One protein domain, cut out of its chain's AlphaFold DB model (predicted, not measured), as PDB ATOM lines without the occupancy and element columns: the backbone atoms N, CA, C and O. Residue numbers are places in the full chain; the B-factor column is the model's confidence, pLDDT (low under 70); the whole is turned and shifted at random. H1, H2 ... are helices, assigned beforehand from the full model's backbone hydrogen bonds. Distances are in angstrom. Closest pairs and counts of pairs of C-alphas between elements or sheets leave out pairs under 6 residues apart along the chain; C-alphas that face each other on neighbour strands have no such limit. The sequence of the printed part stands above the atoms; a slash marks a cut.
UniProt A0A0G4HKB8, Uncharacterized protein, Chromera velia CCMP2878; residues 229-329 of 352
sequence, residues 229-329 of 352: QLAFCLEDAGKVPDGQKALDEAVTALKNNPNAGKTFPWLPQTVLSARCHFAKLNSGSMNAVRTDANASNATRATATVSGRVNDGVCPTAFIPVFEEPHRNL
ATOM      1  N   GLN A 229     111.523 100.707  71.286       96.12
ATOM      2  CA  GLN A 229     112.667 100.195  72.047       96.12
ATOM      3  C   GLN A 229     113.932 101.001  71.772       96.12
ATOM      4  O   GLN A 229     114.618 101.390  72.716       96.12
ATOM      5  N   LEU A 230     114.223 101.302  70.502       97.88
ATOM      6  CA  LEU A 230     115.359 102.142  70.133       97.88
ATOM      7  C   LEU A 230     115.280 103.517  70.805       97.88
ATOM      8  O   LEU A 230     116.288 103.978  71.341       97.88
ATOM      9  N   ALA A 231     114.099 104.142  70.831       97.75
ATOM     10  CA  ALA A 231     113.902 105.426  71.495       97.75
ATOM     11  C   ALA A 231     114.344 105.366  72.966       97.75
ATOM     12  O   ALA A 231     115.193 106.154  73.386       97.75
ATOM     13  N   PHE A 232     113.852 104.383  73.726       96.88
ATOM     14  CA  PHE A 232     114.225 104.203  75.133       96.88
ATOM     15  C   PHE A 232     115.690 103.778  75.337       96.88
ATOM     16  O   PHE A 232     116.301 104.152  76.334       96.88
ATOM     17  N   CYS A 233     116.279 103.018  74.409       97.38
ATOM     18  CA  CYS A 233     117.707 102.687  74.457       97.38
ATOM     19  C   CYS A 233     118.580 103.938  74.283       97.38
ATOM     20  O   CYS A 233     119.580 104.100  74.981       97.38
ATOM     21  N   LEU A 234     118.200 104.827  73.359       97.69
ATOM     22  CA  LEU A 234     118.898 106.086  73.104       97.69
ATOM     23  C   LEU A 234     118.738 107.075  74.257       97.69
ATOM     24  O   LEU A 234     119.695 107.775  74.579       97.69
ATOM     25  N   GLU A 235     117.570 107.108  74.899       96.19
ATOM     26  CA  GLU A 235     117.355 107.871  76.131       96.19
ATOM     27  C   GLU A 235     118.314 107.426  77.242       96.19
ATOM     28  O   GLU A 235     119.054 108.258  77.763       96.19
ATOM     29  N   ASP A 236     118.356 106.123  77.548       95.81
ATOM     30  CA  ASP A 236     119.264 105.560  78.558       95.81
ATOM     31  C   ASP A 236     120.739 105.860  78.232       95.81
ATOM     32  O   ASP A 236     121.551 106.038  79.134       95.81
ATOM     33  N   ALA A 237     121.089 105.948  76.944       96.88
ATOM     34  CA  ALA A 237     122.430 106.303  76.478       96.88
ATOM     35  C   ALA A 237     122.722 107.822  76.488       96.88
ATOM     36  O   ALA A 237     123.757 108.249  75.969       96.88
ATOM     37  N   GLY A 238     121.810 108.654  77.003       96.00
ATOM     38  CA  GLY A 238     121.940 110.115  77.037       96.00
ATOM     39  C   GLY A 238     121.725 110.810  75.685       96.00
ATOM     40  O   GLY A 238     121.923 112.019  75.571       96.00
ATOM     41  N   LYS A 239     121.292 110.081  74.651       96.56
ATOM     42  CA  LYS A 239     121.038 110.580  73.288       96.56
ATOM     43  C   LYS A 239     119.556 110.903  73.081       96.56
ATOM     44  O   LYS A 239     118.940 110.479  72.102       96.56
ATOM     45  N   VAL A 240     118.975 111.678  73.997       94.94
ATOM     46  CA  VAL A 240     117.538 112.025  74.003       94.94
ATOM     47  C   VAL A 240     117.038 112.602  72.665       94.94
ATOM     48  O   VAL A 240     115.966 112.181  72.228       94.94
ATOM     49  N   PRO A 241     117.772 113.490  71.954       95.25
ATOM     50  CA  PRO A 241     117.318 113.996  70.656       95.25
ATOM     51  C   PRO A 241     117.167 112.903  69.593       95.25
ATOM     52  O   PRO A 241     116.233 112.947  68.797       95.25
ATOM     53  N   ASP A 242     118.054 111.906  69.583       96.44
ATOM     54  CA  ASP A 242     117.955 110.784  68.647       96.44
ATOM     55  C   ASP A 242     116.850 109.811  69.071       96.44
ATOM     56  O   ASP A 242     116.140 109.278  68.219       96.44
ATOM     57  N   GLY A 243     116.640 109.639  70.381       96.44
ATOM     58  CA  GLY A 243     115.500 108.890  70.907       96.44
ATOM     59  C   GLY A 243     114.159 109.506  70.496       96.44
ATOM     60  O   GLY A 243     113.259 108.790  70.059       96.44
ATOM     61  N   GLN A 244     114.052 110.838  70.528       95.81
ATOM     62  CA  GLN A 244     112.873 111.559  70.041       95.81
ATOM     63  C   GLN A 244     112.644 111.325  68.542       95.81
ATOM     64  O   GLN A 244     111.513 111.061  68.147       95.81
ATOM     65  N   LYS A 245     113.697 111.346  67.711       96.50
ATOM     66  CA  LYS A 245     113.571 111.043  66.272       96.50
ATOM     67  C   LYS A 245     113.032 109.631  66.027       96.50
ATOM     68  O   LYS A 245     112.148 109.463  65.192       96.50
ATOM     69  N   ALA A 246     113.528 108.630  66.760       97.06
ATOM     70  CA  ALA A 246     113.037 107.252  66.650       97.06
ATOM     71  C   ALA A 246     111.554 107.141  67.056       97.06
ATOM     72  O   ALA A 246     110.769 106.458  66.396       97.06
ATOM     73  N   LEU A 247     111.146 107.865  68.104       96.94
ATOM     74  CA  LEU A 247     109.746 107.958  68.514       96.94
ATOM     75  C   LEU A 247     108.872 108.650  67.456       96.94
ATOM     76  O   LEU A 247     107.763 108.190  67.181       96.94
ATOM     77  N   ASP A 248     109.357 109.721  66.832       96.25
ATOM     78  CA  ASP A 248     108.636 110.422  65.767       96.25
ATOM     79  C   ASP A 248     108.478 109.538  64.514       96.25
ATOM     80  O   ASP A 248     107.422 109.554  63.868       96.25
ATOM     81  N   GLU A 249     109.472 108.696  64.202       96.38
ATOM     82  CA  GLU A 249     109.360 107.665  63.161       96.38
ATOM     83  C   GLU A 249     108.270 106.639  63.511       96.38
ATOM     84  O   GLU A 249     107.427 106.327  62.668       96.38
ATOM     85  N   ALA A 250     108.216 106.172  64.764       95.75
ATOM     86  CA  ALA A 250     107.185 105.244  65.237       95.75
ATOM     87  C   ALA A 250     105.769 105.845  65.123       95.75
ATOM     88  O   ALA A 250     104.832 105.189  64.661       95.75
ATOM     89  N   VAL A 251     105.612 107.123  65.485       94.94
ATOM     90  CA  VAL A 251     104.352 107.874  65.345       94.94
ATOM     91  C   VAL A 251     103.949 107.998  63.881       94.94
ATOM     92  O   VAL A 251     102.781 107.809  63.542       94.94
ATOM     93  N   THR A 252     104.906 108.311  63.008       94.94
ATOM     94  CA  THR A 252     104.672 108.439  61.565       94.94
ATOM     95  C   THR A 252     104.248 107.101  60.966       94.94
ATOM     96  O   THR A 252     103.261 107.040  60.233       94.94
ATOM     97  N   ALA A 253     104.920 106.009  61.341       91.44
ATOM     98  CA  ALA A 253     104.561 104.659  60.922       91.44
ATOM     99  C   ALA A 253     103.134 104.283  61.355       91.44
ATOM    100  O   ALA A 253     102.382 103.741  60.542       91.44
ATOM    101  N   LEU A 254     102.722 104.633  62.579       91.38
ATOM    102  CA  LEU A 254     101.353 104.414  63.054       91.38
ATOM    103  C   LEU A 254     100.324 105.259  62.283       91.38
ATOM    104  O   LEU A 254      99.282 104.740  61.886       91.38
ATOM    105  N   LYS A 255     100.607 106.547  62.040       91.00
ATOM    106  CA  LYS A 255      99.715 107.456  61.292       91.00
ATOM    107  C   LYS A 255      99.502 106.994  59.850       91.00
ATOM    108  O   LYS A 255      98.378 107.047  59.357       91.00
ATOM    109  N   ASN A 256     100.555 106.490  59.211       90.12
ATOM    110  CA  ASN A 256     100.494 105.955  57.853       90.12
ATOM    111  C   ASN A 256      99.734 104.620  57.768       90.12
ATOM    112  O   ASN A 256      99.355 104.209  56.677       90.12
ATOM    113  N   ASN A 257      99.489 103.954  58.902       86.19
ATOM    114  CA  ASN A 257      98.847 102.643  58.967       86.19
ATOM    115  C   ASN A 257      97.686 102.648  59.980       86.19
ATOM    116  O   ASN A 257      97.751 101.973  61.010       86.19
ATOM    117  N   PRO A 258      96.580 103.368  59.701       80.75
ATOM    118  CA  PRO A 258      95.473 103.521  60.649       80.75
ATOM    119  C   PRO A 258      94.790 102.192  61.007       80.75
ATOM    120  O   PRO A 258      94.215 102.064  62.088       80.75
ATOM    121  N   ASN A 259      94.875 101.184  60.132       81.62
ATOM    122  CA  ASN A 259      94.380  99.837  60.413       81.62
ATOM    123  C   ASN A 259      95.156  99.165  61.551       81.62
ATOM    124  O   ASN A 259      94.537  98.485  62.360       81.62
ATOM    125  N   ALA A 260      96.463  99.423  61.692       81.44
ATOM    126  CA  ALA A 260      97.260  98.868  62.786       81.44
ATOM    127  C   ALA A 260      96.717  99.313  64.153       81.44
ATOM    128  O   ALA A 260      96.564  98.493  65.050       81.44
ATOM    129  N   GLY A 261      96.324 100.583  64.295       79.38
ATOM    130  CA  GLY A 261      95.715 101.081  65.533       79.38
ATOM    131  C   GLY A 261      94.329 100.494  65.833       79.38
ATOM    132  O   GLY A 261      93.947 100.409  66.997       79.38
ATOM    133  N   LYS A 262      93.577 100.075  64.804       80.19
ATOM    134  CA  LYS A 262      92.279  99.396  64.971       80.19
ATOM    135  C   LYS A 262      92.456  97.923  65.339       80.19
ATOM    136  O   LYS A 262      91.778  97.445  66.241       80.19
ATOM    137  N   THR A 263      93.358  97.226  64.648       81.19
ATOM    138  CA  THR A 263      93.658  95.805  64.875       81.19
ATOM    139  C   THR A 263      94.368  95.589  66.210       81.19
ATOM    140  O   THR A 263      94.107  94.599  66.887       81.19
ATOM    141  N   PHE A 264      95.207  96.541  66.626       83.69
ATOM    142  CA  PHE A 264      95.974  96.493  67.870       83.69
ATOM    143  C   PHE A 264      95.668  97.729  68.736       83.69
ATOM    144  O   PHE A 264      96.448  98.685  68.758       83.69
ATOM    145  N   PRO A 265      94.543  97.735  69.483       85.94
ATOM    146  CA  PRO A 265      94.094  98.902  70.253       85.94
ATOM    147  C   PRO A 265      95.078  99.392  71.326       85.94
ATOM    148  O   PRO A 265      95.033 100.553  71.729       85.94
ATOM    149  N   TRP A 266      95.982  98.524  71.790       87.19
ATOM    150  CA  TRP A 266      97.027  98.865  72.760       87.19
ATOM    151  C   TRP A 266      98.165  99.700  72.148       87.19
ATOM    152  O   TRP A 266      98.851 100.435  72.866       87.19
ATOM    153  N   LEU A 267      98.363  99.640  70.827       88.25
ATOM    154  CA  LEU A 267      99.502 100.262  70.153       88.25
ATOM    155  C   LEU A 267      99.449 101.802  70.182       88.25
ATOM    156  O   LEU A 267     100.434 102.407  70.615       88.25
ATOM    157  N   PRO A 268      98.325 102.478  69.842       91.50
ATOM    158  CA  PRO A 268      98.229 103.933  69.972       91.50
ATOM    159  C   PRO A 268      98.460 104.429  71.403       91.50
ATOM    160  O   PRO A 268      99.118 105.449  71.608       91.50
ATOM    161  N   GLN A 269      97.958 103.692  72.398       90.19
ATOM    162  CA  GLN A 269      98.139 104.033  73.810       90.19
ATOM    163  C   GLN A 269      99.609 103.906  74.236       90.19
ATOM    164  O   GLN A 269     100.110 104.742  74.991       90.19
ATOM    165  N   THR A 270     100.313 102.899  73.721       91.56
ATOM    166  CA  THR A 270     101.743 102.681  73.979       91.56
ATOM    167  C   THR A 270     102.586 103.805  73.374       91.56
ATOM    168  O   THR A 270     103.395 104.414  74.077       91.56
ATOM    169  N   VAL A 271     102.337 104.158  72.107       94.38
ATOM    170  CA  VAL A 271     103.017 105.275  71.428       94.38
ATOM    171  C   VAL A 271     102.751 106.600  72.149       94.38
ATOM    172  O   VAL A 271     103.680 107.374  72.378       94.38
ATOM    173  N   LEU A 272     101.507 106.865  72.568       92.19
ATOM    174  CA  LEU A 272     101.196 108.074  73.335       92.19
ATOM    175  C   LEU A 272     101.924 108.098  74.684       92.19
ATOM    176  O   LEU A 272     102.458 109.137  75.067       92.19
ATOM    177  N   SER A 273     101.974 106.969  75.390       92.25
ATOM    178  CA  SER A 273     102.669 106.873  76.680       92.25
ATOM    179  C   SER A 273     104.159 107.188  76.533       92.25
ATOM    180  O   SER A 273     104.699 107.965  77.322       92.25
ATOM    181  N   ALA A 274     104.802 106.680  75.475       94.06
ATOM    182  CA  ALA A 274     106.180 107.030  75.141       94.06
ATOM    183  C   ALA A 274     106.335 108.533  74.847       94.06
ATOM    184  O   ALA A 274     107.252 109.173  75.353       94.06
ATOM    185  N   ARG A 275     105.401 109.157  74.122       93.44
ATOM    186  CA  ARG A 275     105.440 110.613  73.883       93.44
ATOM    187  C   ARG A 275     105.285 111.448  75.138       93.44
ATOM    188  O   ARG A 275     106.011 112.423  75.298       93.44
ATOM    189  N   CYS A 276     104.376 111.070  76.031       91.31
ATOM    190  CA  CYS A 276     104.246 111.715  77.333       91.31
ATOM    191  C   CYS A 276     105.558 111.626  78.121       91.31
ATOM    192  O   CYS A 276     105.959 112.602  78.746       91.31
ATOM    193  N   HIS A 277     106.236 110.475  78.073       91.44
ATOM    194  CA  HIS A 277     107.534 110.276  78.714       91.44
ATOM    195  C   HIS A 277     108.605 111.216  78.146       91.44
ATOM    196  O   HIS A 277     109.175 112.012  78.889       91.44
ATOM    197  N   PHE A 278     108.804 111.227  76.828       91.56
ATOM    198  CA  PHE A 278     109.804 112.089  76.187       91.56
ATOM    199  C   PHE A 278     109.483 113.589  76.296       91.56
ATOM    200  O   PHE A 278     110.390 114.416  76.386       91.56
ATOM    201  N   ALA A 279     108.204 113.970  76.364       89.75
ATOM    202  CA  ALA A 279     107.816 115.361  76.582       89.75
ATOM    203  C   ALA A 279     108.132 115.866  77.999       89.75
ATOM    204  O   ALA A 279     108.352 117.062  78.171       89.75
ATOM    205  N   LYS A 280     108.216 114.985  79.007       86.94
ATOM    206  CA  LYS A 280     108.705 115.370  80.344       86.94
ATOM    207  C   LYS A 280     110.185 115.742  80.320       86.94
ATOM    208  O   LYS A 280     110.600 116.620  81.068       86.94
ATOM    209  N   LEU A 281     110.963 115.088  79.458       83.25
ATOM    210  CA  LEU A 281     112.392 115.355  79.296       83.25
ATOM    211  C   LEU A 281     112.647 116.649  78.506       83.25
ATOM    212  O   LEU A 281     113.656 117.311  78.719       83.25
ATOM    213  N   ASN A 282     111.705 117.033  77.637       80.19
ATOM    214  CA  ASN A 282     111.782 118.213  76.780       80.19
ATOM    215  C   ASN A 282     110.627 119.184  77.072       80.19
ATOM    216  O   ASN A 282     109.553 119.077  76.476       80.19
ATOM    217  N   SER A 283     110.864 120.185  77.927       63.72
ATOM    218  CA  SER A 283     109.857 121.161  78.395       63.72
ATOM    219  C   SER A 283     109.067 121.885  77.284       63.72
ATOM    220  O   SER A 283     107.957 122.352  77.533       63.72
ATOM    221  N   GLY A 284     109.574 121.928  76.045       65.88
ATOM    222  CA  GLY A 284     108.885 122.495  74.876       65.88
ATOM    223  C   GLY A 284     107.894 121.569  74.144       65.88
ATOM    224  O   GLY A 284     107.164 122.041  73.276       65.88
ATOM    225  N   SER A 285     107.834 120.268  74.459       68.44
ATOM    226  CA  SER A 285     107.113 119.257  73.649       68.44
ATOM    227  C   SER A 285     105.668 118.966  74.108       68.44
ATOM    228  O   SER A 285     104.874 118.354  73.387       68.44
ATOM    229  N   MET A 286     105.255 119.459  75.281       70.62
ATOM    230  CA  MET A 286     103.944 119.135  75.880       70.62
ATOM    231  C   MET A 286     102.729 119.568  75.040       70.62
ATOM    232  O   MET A 286     101.682 118.920  75.088       70.62
ATOM    233  N   ASN A 287     102.854 120.625  74.231       73.94
ATOM    234  CA  ASN A 287     101.771 121.071  73.350       73.94
ATOM    235  C   ASN A 287     101.486 120.067  72.222       73.94
ATOM    236  O   ASN A 287     100.324 119.844  71.891       73.94
ATOM    237  N   ALA A 288     102.517 119.407  71.685       72.88
ATOM    238  CA  ALA A 288     102.343 118.387  70.653       72.88
ATOM    239  C   ALA A 288     101.610 117.155  71.210       72.88
ATOM    240  O   ALA A 288     100.701 116.632  70.573       72.88
ATOM    241  N   VAL A 289     101.943 116.737  72.435       74.50
ATOM    242  CA  VAL A 289     101.278 115.610  73.114       74.50
ATOM    243  C   VAL A 289      99.783 115.875  73.319       74.50
ATOM    244  O   VAL A 289      98.965 114.990  73.070       74.50
ATOM    245  N   ARG A 290      99.410 117.098  73.725       73.44
ATOM    246  CA  ARG A 290      97.999 117.492  73.900       73.44
ATOM    247  C   ARG A 290      97.207 117.395  72.597       73.44
ATOM    248  O   ARG A 290      96.085 116.894  72.608       73.44
ATOM    249  N   THR A 291      97.788 117.836  71.484       76.75
ATOM    250  CA  THR A 291      97.142 117.767  70.167       76.75
ATOM    251  C   THR A 291      96.851 116.324  69.759       76.75
ATOM    252  O   THR A 291      95.734 116.021  69.347       76.75
ATOM    253  N   ASP A 292      97.810 115.411  69.929       69.06
ATOM    254  CA  ASP A 292      97.621 114.008  69.546       69.06
ATOM    255  C   ASP A 292      96.693 113.240  70.507       69.06
ATOM    256  O   ASP A 292      95.912 112.402  70.055       69.06
ATOM    257  N   ALA A 293      96.691 113.566  71.805       71.88
ATOM    258  CA  ALA A 293      95.731 113.007  72.763       71.88
ATOM    259  C   ALA A 293      94.276 113.377  72.417       71.88
ATOM    260  O   ALA A 293      93.368 112.563  72.580       71.88
ATOM    261  N   ASN A 294      94.060 114.587  71.893       69.75
ATOM    262  CA  ASN A 294      92.740 115.070  71.488       69.75
ATOM    263  C   ASN A 294      92.244 114.465  70.161       69.75
ATOM    264  O   ASN A 294      91.038 114.486  69.911       69.75
ATOM    265  N   ALA A 295      93.140 113.933  69.324       65.31
ATOM    266  CA  ALA A 295      92.819 113.421  67.990       65.31
ATOM    267  C   ALA A 295      92.286 111.974  67.976       65.31
ATOM    268  O   ALA A 295      91.692 111.552  66.985       65.31
ATOM    269  N   SER A 296      92.469 111.201  69.052       56.66
ATOM    270  CA  SER A 296      92.033 109.800  69.120       56.66
ATOM    271  C   SER A 296      90.834 109.621  70.060       56.66
ATOM    272  O   SER A 296      90.927 109.822  71.271       56.66
ATOM    273  N   ASN A 297      89.693 109.185  69.512       51.06
ATOM    274  CA  ASN A 297      88.477 108.897  70.288       51.06
ATOM    275  C   ASN A 297      88.677 107.769  71.321       51.06
ATOM    276  O   ASN A 297      88.082 107.827  72.394       51.06
ATOM    277  N   ALA A 298      89.555 106.796  71.043       47.84
ATOM    278  CA  ALA A 298      89.943 105.749  72.000       47.84
ATOM    279  C   ALA A 298      90.758 106.308  73.183       47.84
ATOM    280  O   ALA A 298      90.788 105.728  74.264       47.84
ATOM    281  N   THR A 299      91.386 107.468  72.993       48.00
ATOM    282  CA  THR A 299      92.315 108.085  73.944       48.00
ATOM    283  C   THR A 299      91.646 109.113  74.858       48.00
ATOM    284  O   THR A 299      92.141 109.382  75.952       48.00
ATOM    285  N   ARG A 300      90.457 109.615  74.487       44.75
ATOM    286  CA  ARG A 300      89.600 110.403  75.394       44.75
ATOM    287  C   ARG A 300      89.226 109.623  76.659       44.75
ATOM    288  O   ARG A 300      89.211 110.210  77.737       44.75
ATOM    289  N   ALA A 301      88.984 108.314  76.564       40.09
ATOM    290  CA  ALA A 301      88.640 107.487  77.724       40.09
ATOM    291  C   ALA A 301      89.802 107.391  78.736       40.09
ATOM    292  O   ALA A 301      89.600 107.601  79.930       40.09
ATOM    293  N   THR A 302      91.038 107.182  78.274       40.75
ATOM    294  CA  THR A 302      92.235 107.121  79.133       40.75
ATOM    295  C   THR A 302      92.684 108.488  79.649       40.75
ATOM    296  O   THR A 302      93.124 108.579  80.793       40.75
ATOM    297  N   ALA A 303      92.521 109.563  78.871       38.91
ATOM    298  CA  ALA A 303      92.760 110.930  79.348       38.91
ATOM    299  C   ALA A 303      91.795 111.330  80.483       38.91
ATOM    300  O   ALA A 303      92.174 112.091  81.370       38.91
ATOM    301  N   THR A 304      90.582 110.764  80.495       39.00
ATOM    302  CA  THR A 304      89.584 110.989  81.556       39.00
ATOM    303  C   THR A 304      89.852 110.121  82.798       39.00
ATOM    304  O   THR A 304      89.619 110.569  83.917       39.00
ATOM    305  N   VAL A 305      90.423 108.917  82.640       37.91
ATOM    306  CA  VAL A 305      90.874 108.070  83.769       37.91
ATOM    307  C   VAL A 305      92.182 108.590  84.392       37.91
ATOM    308  O   VAL A 305      92.393 108.462  85.594       37.91
ATOM    309  N   SER A 306      93.037 109.262  83.616       36.09
ATOM    310  CA  SER A 306      94.229 109.980  84.098       36.09
ATOM    311  C   SER A 306      93.954 111.472  84.311       36.09
ATOM    312  O   SER A 306      94.715 112.310  83.827       36.09
ATOM    313  N   GLY A 307      92.893 111.811  85.055       33.53
ATOM    314  CA  GLY A 307      92.450 113.174  85.405       33.53
ATOM    315  C   GLY A 307      93.440 114.047  86.203       33.53
ATOM    316  O   GLY A 307      93.036 114.754  87.115       33.53
ATOM    317  N   ARG A 308      94.734 114.015  85.871       36.84
ATOM    318  CA  ARG A 308      95.810 114.892  86.357       36.84
ATOM    319  C   ARG A 308      96.721 115.398  85.232       36.84
ATOM    320  O   ARG A 308      97.880 115.726  85.462       36.84
ATOM    321  N   VAL A 309      96.221 115.520  84.000       41.06
ATOM    322  CA  VAL A 309      96.957 116.271  82.958       41.06
ATOM    323  C   VAL A 309      96.946 117.785  83.250       41.06
ATOM    324  O   VAL A 309      97.842 118.499  82.801       41.06
ATOM    325  N   ASN A 310      95.999 118.270  84.063       39.50
ATOM    326  CA  ASN A 310      95.925 119.678  84.476       39.50
ATOM    327  C   ASN A 310      96.839 120.043  85.664       39.50
ATOM    328  O   ASN A 310      97.177 121.213  85.796       39.50
ATOM    329  N   ASP A 311      97.322 119.069  86.446       36.84
ATOM    330  CA  ASP A 311      98.105 119.328  87.673       36.84
ATOM    331  C   ASP A 311      99.617 119.088  87.512       36.84
ATOM    332  O   ASP A 311     100.358 119.049  88.489       36.84
ATOM    333  N   GLY A 312     100.104 118.850  86.290       36.81
ATOM    334  CA  GLY A 312     101.526 118.556  86.052       36.81
ATOM    335  C   GLY A 312     102.004 117.198  86.595       36.81
ATOM    336  O   GLY A 312     103.165 116.841  86.406       36.81
ATOM    337  N   VAL A 313     101.123 116.395  87.202       32.06
ATOM    338  CA  VAL A 313     101.429 115.051  87.716       32.06
ATOM    339  C   VAL A 313     100.857 114.002  86.770       32.06
ATOM    340  O   VAL A 313      99.792 113.429  86.978       32.06
ATOM    341  N   CYS A 314     101.593 113.741  85.695       37.91
ATOM    342  CA  CYS A 314     101.337 112.604  84.823       37.91
ATOM    343  C   CYS A 314     101.862 111.340  85.534       37.91
ATOM    344  O   CYS A 314     103.027 111.369  85.953       37.91
ATOM    345  N   PRO A 315     101.051 110.271  85.698       35.16
ATOM    346  CA  PRO A 315     101.418 109.092  86.480       35.16
ATOM    347  C   PRO A 315     102.814 108.610  86.087       35.16
ATOM    348  O   PRO A 315     103.186 108.645  84.908       35.16
ATOM    349  N   THR A 316     103.618 108.246  87.089       35.03
ATOM    350  CA  THR A 316     104.881 107.523  86.901       35.03
ATOM    351  C   THR A 316     104.639 106.475  85.838       35.03
ATOM    352  O   THR A 316     103.696 105.698  85.974       35.03
ATOM    353  N   ALA A 317     105.412 106.540  84.752       35.19
ATOM    354  CA  ALA A 317     105.233 105.665  83.614       35.19
ATOM    355  C   ALA A 317     105.352 104.229  84.120       35.19
ATOM    356  O   ALA A 317     106.450 103.711  84.321       35.19
ATOM    357  N   PHE A 318     104.207 103.593  84.347       36.28
ATOM    358  CA  PHE A 318     104.099 102.159  84.250       36.28
ATOM    359  C   PHE A 318     104.356 101.912  82.768       36.28
ATOM    360  O   PHE A 318     103.443 101.961  81.951       36.28
ATOM    361  N   ILE A 319     105.636 101.833  82.392       42.97
ATOM    362  CA  ILE A 319     106.024 101.206  81.141       42.97
ATOM    363  C   ILE A 319     105.542  99.784  81.375       42.97
ATOM    364  O   ILE A 319     106.113  99.137  82.260       42.97
ATOM    365  N   PRO A 320     104.459  99.316  80.725       38.53
ATOM    366  CA  PRO A 320     104.144  97.912  80.831       38.53
ATOM    367  C   PRO A 320     105.431  97.204  80.423       38.53
ATOM    368  O   PRO A 320     105.961  97.430  79.333       38.53
ATOM    369  N   VAL A 321     106.001  96.418  81.338       41.69
ATOM    370  CA  VAL A 321     106.837  95.299  80.922       41.69
ATOM    371  C   VAL A 321     105.935  94.598  79.928       41.69
ATOM    372  O   VAL A 321     104.895  94.119  80.356       41.69
ATOM    373  N   PHE A 322     106.218  94.738  78.628       45.31
ATOM    374  CA  PHE A 322     105.314  94.343  77.550       45.31
ATOM    375  C   PHE A 322     104.872  92.901  77.827       45.31
ATOM    376  O   PHE A 322     105.651  91.966  77.619       45.31
ATOM    377  N   GLU A 323     103.690  92.735  78.419       40.56
ATOM    378  CA  GLU A 323     103.091  91.441  78.712       40.56
ATOM    379  C   GLU A 323     102.394  91.022  77.424       40.56
ATOM    380  O   GLU A 323     101.367  91.570  77.035       40.56
ATOM    381  N   GLU A 324     103.102  90.141  76.719       43.75
ATOM    382  CA  GLU A 324     102.725  89.272  75.603       43.75
ATOM    383  C   GLU A 324     101.389  89.553  74.878       43.75
ATOM    384  O   GLU A 324     100.428  88.802  75.042       43.75
ATOM    385  N   PRO A 325     101.330  90.526  73.947       37.66
ATOM    386  CA  PRO A 325     100.267  90.565  72.942       37.66
ATOM    387  C   PRO A 325     100.545  89.643  71.733       37.66
ATOM    388  O   PRO A 325      99.646  89.402  70.928       37.66
ATOM    389  N   HIS A 326     101.761  89.091  71.600       43.38
ATOM    390  CA  HIS A 326     102.217  88.365  70.400       43.38
ATOM    391  C   HIS A 326     101.996  86.846  70.410       43.38
ATOM    392  O   HIS A 326     102.384  86.188  69.447       43.38
ATOM    393  N   ARG A 327     101.311  86.274  71.418       37.81
ATOM    394  CA  ARG A 327     100.994  84.825  71.451       37.81
ATOM    395  C   ARG A 327     100.227  84.315  70.219       37.81
ATOM    396  O   ARG A 327     100.211  83.117  69.985       37.81
ATOM    397  N   ASN A 328      99.629  85.202  69.416       32.16
ATOM    398  CA  ASN A 328      98.775  84.840  68.278       32.16
ATOM    399  C   ASN A 328      99.349  85.164  66.884       32.16
ATOM    400  O   ASN A 328      98.653  84.952  65.890       32.16
ATOM    401  N   LEU A 329     100.589  85.653  66.764       31.72
ATOM    402  CA  LEU A 329     101.235  85.795  65.451       31.72
ATOM    403  C   LEU A 329     101.854  84.456  65.037       31.72
ATOM    404  O   LEU A 329     103.070  84.281  65.025       31.72
TER     405      LEU A 329
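This is residues 229 to 329 of the 352 residues of an uncharacterized protein of Chromera velia CCMP2878 (UniProt A0A0G4HKB8). Four helices, H1, H2, H4 and H5, run side by side in a small up-and-down bundle with H4 in the middle: H2 and H5 pack on H4, and H1 folds back along the first part of H2. Short H3 turns the corner between H2 and H4, H6 makes a corner with H5, and from there residues 306 to 329 run back past H4 as a long tail with no named element. The printed part has 101 residues with six named helices, in the order H1 to H6, and no named strand; its class is all helix. It is compact, with a radius of gyration of the C-alphas of 13.7 A, and spans 38 by 32 by 26 A.

H2, residues 240 to 256, touches H1, residues 229 to 236, with residues 240 to 247 alone. Their closest C-alphas, those of Ala 231 and Gly 243, are 3.9 A apart, and the two form a helical hairpin at a shallow tilt of 20 degrees, opposite ways. H2 also touches H4, residues 266 to 281, at a shallow tilt of 28 degrees, opposite ways; the closest C-alphas, those of Val 251 and Val 271, are 6.7 A apart. H1 and H4 are near each other, with 8 pairs of C-alphas within 10 A. H4 is the hub, touching three other helices. With H5, residues 286 to 295, it forms a second helical hairpin at a shallow tilt of 18 degrees; the closest C-alphas, those of Ala 279 and Met 286, are 5.5 A apart. The helix packing is mostly aligned, with helices lying nearly along each other: leaving out the pairs that touch only at the corner, the 3 pairs of helices that touch are at a shallow tilt. H3, residues 258 to 263, and H4 only just touch, with 3 pairs of C-alphas within 8 A, and only at the corner, Gly 261 to Pro 268 being closest at 5.8 A between C-alphas. H6, residues 297 to 305, touches H5 only at the corner at a steep tilt of 59 degrees; the closest C-alphas, those of Ala 293 and Thr 299, are 6.1 A apart. H2 and H5 are apart. Every O i to N i+4 pair is within hydrogen-bond range in H1, H2, H3 and H5, against 11 of 12 in H4 and 3 of 5 in H6.

H2, 24.3 A long, begins at C-alpha 240 (117.538, 112.025, 74.003). H4 measures 23.5 A, H5 14.8 A and H6 13.7 A. H1 begins at C-alpha 229 (112.667, 100.195, 72.047), and H6 ends at C-alpha 305 (90.874, 108.070, 83.769).

The C-alphas farthest apart, those of Asp 311 and Leu 329, are 40.3 A apart. The printed part has no cut, and the five links between helices are tight. Mean pLDDT of the printed part is 71.4; residues 283 to 285, 292 and 294 to 329 are under 70.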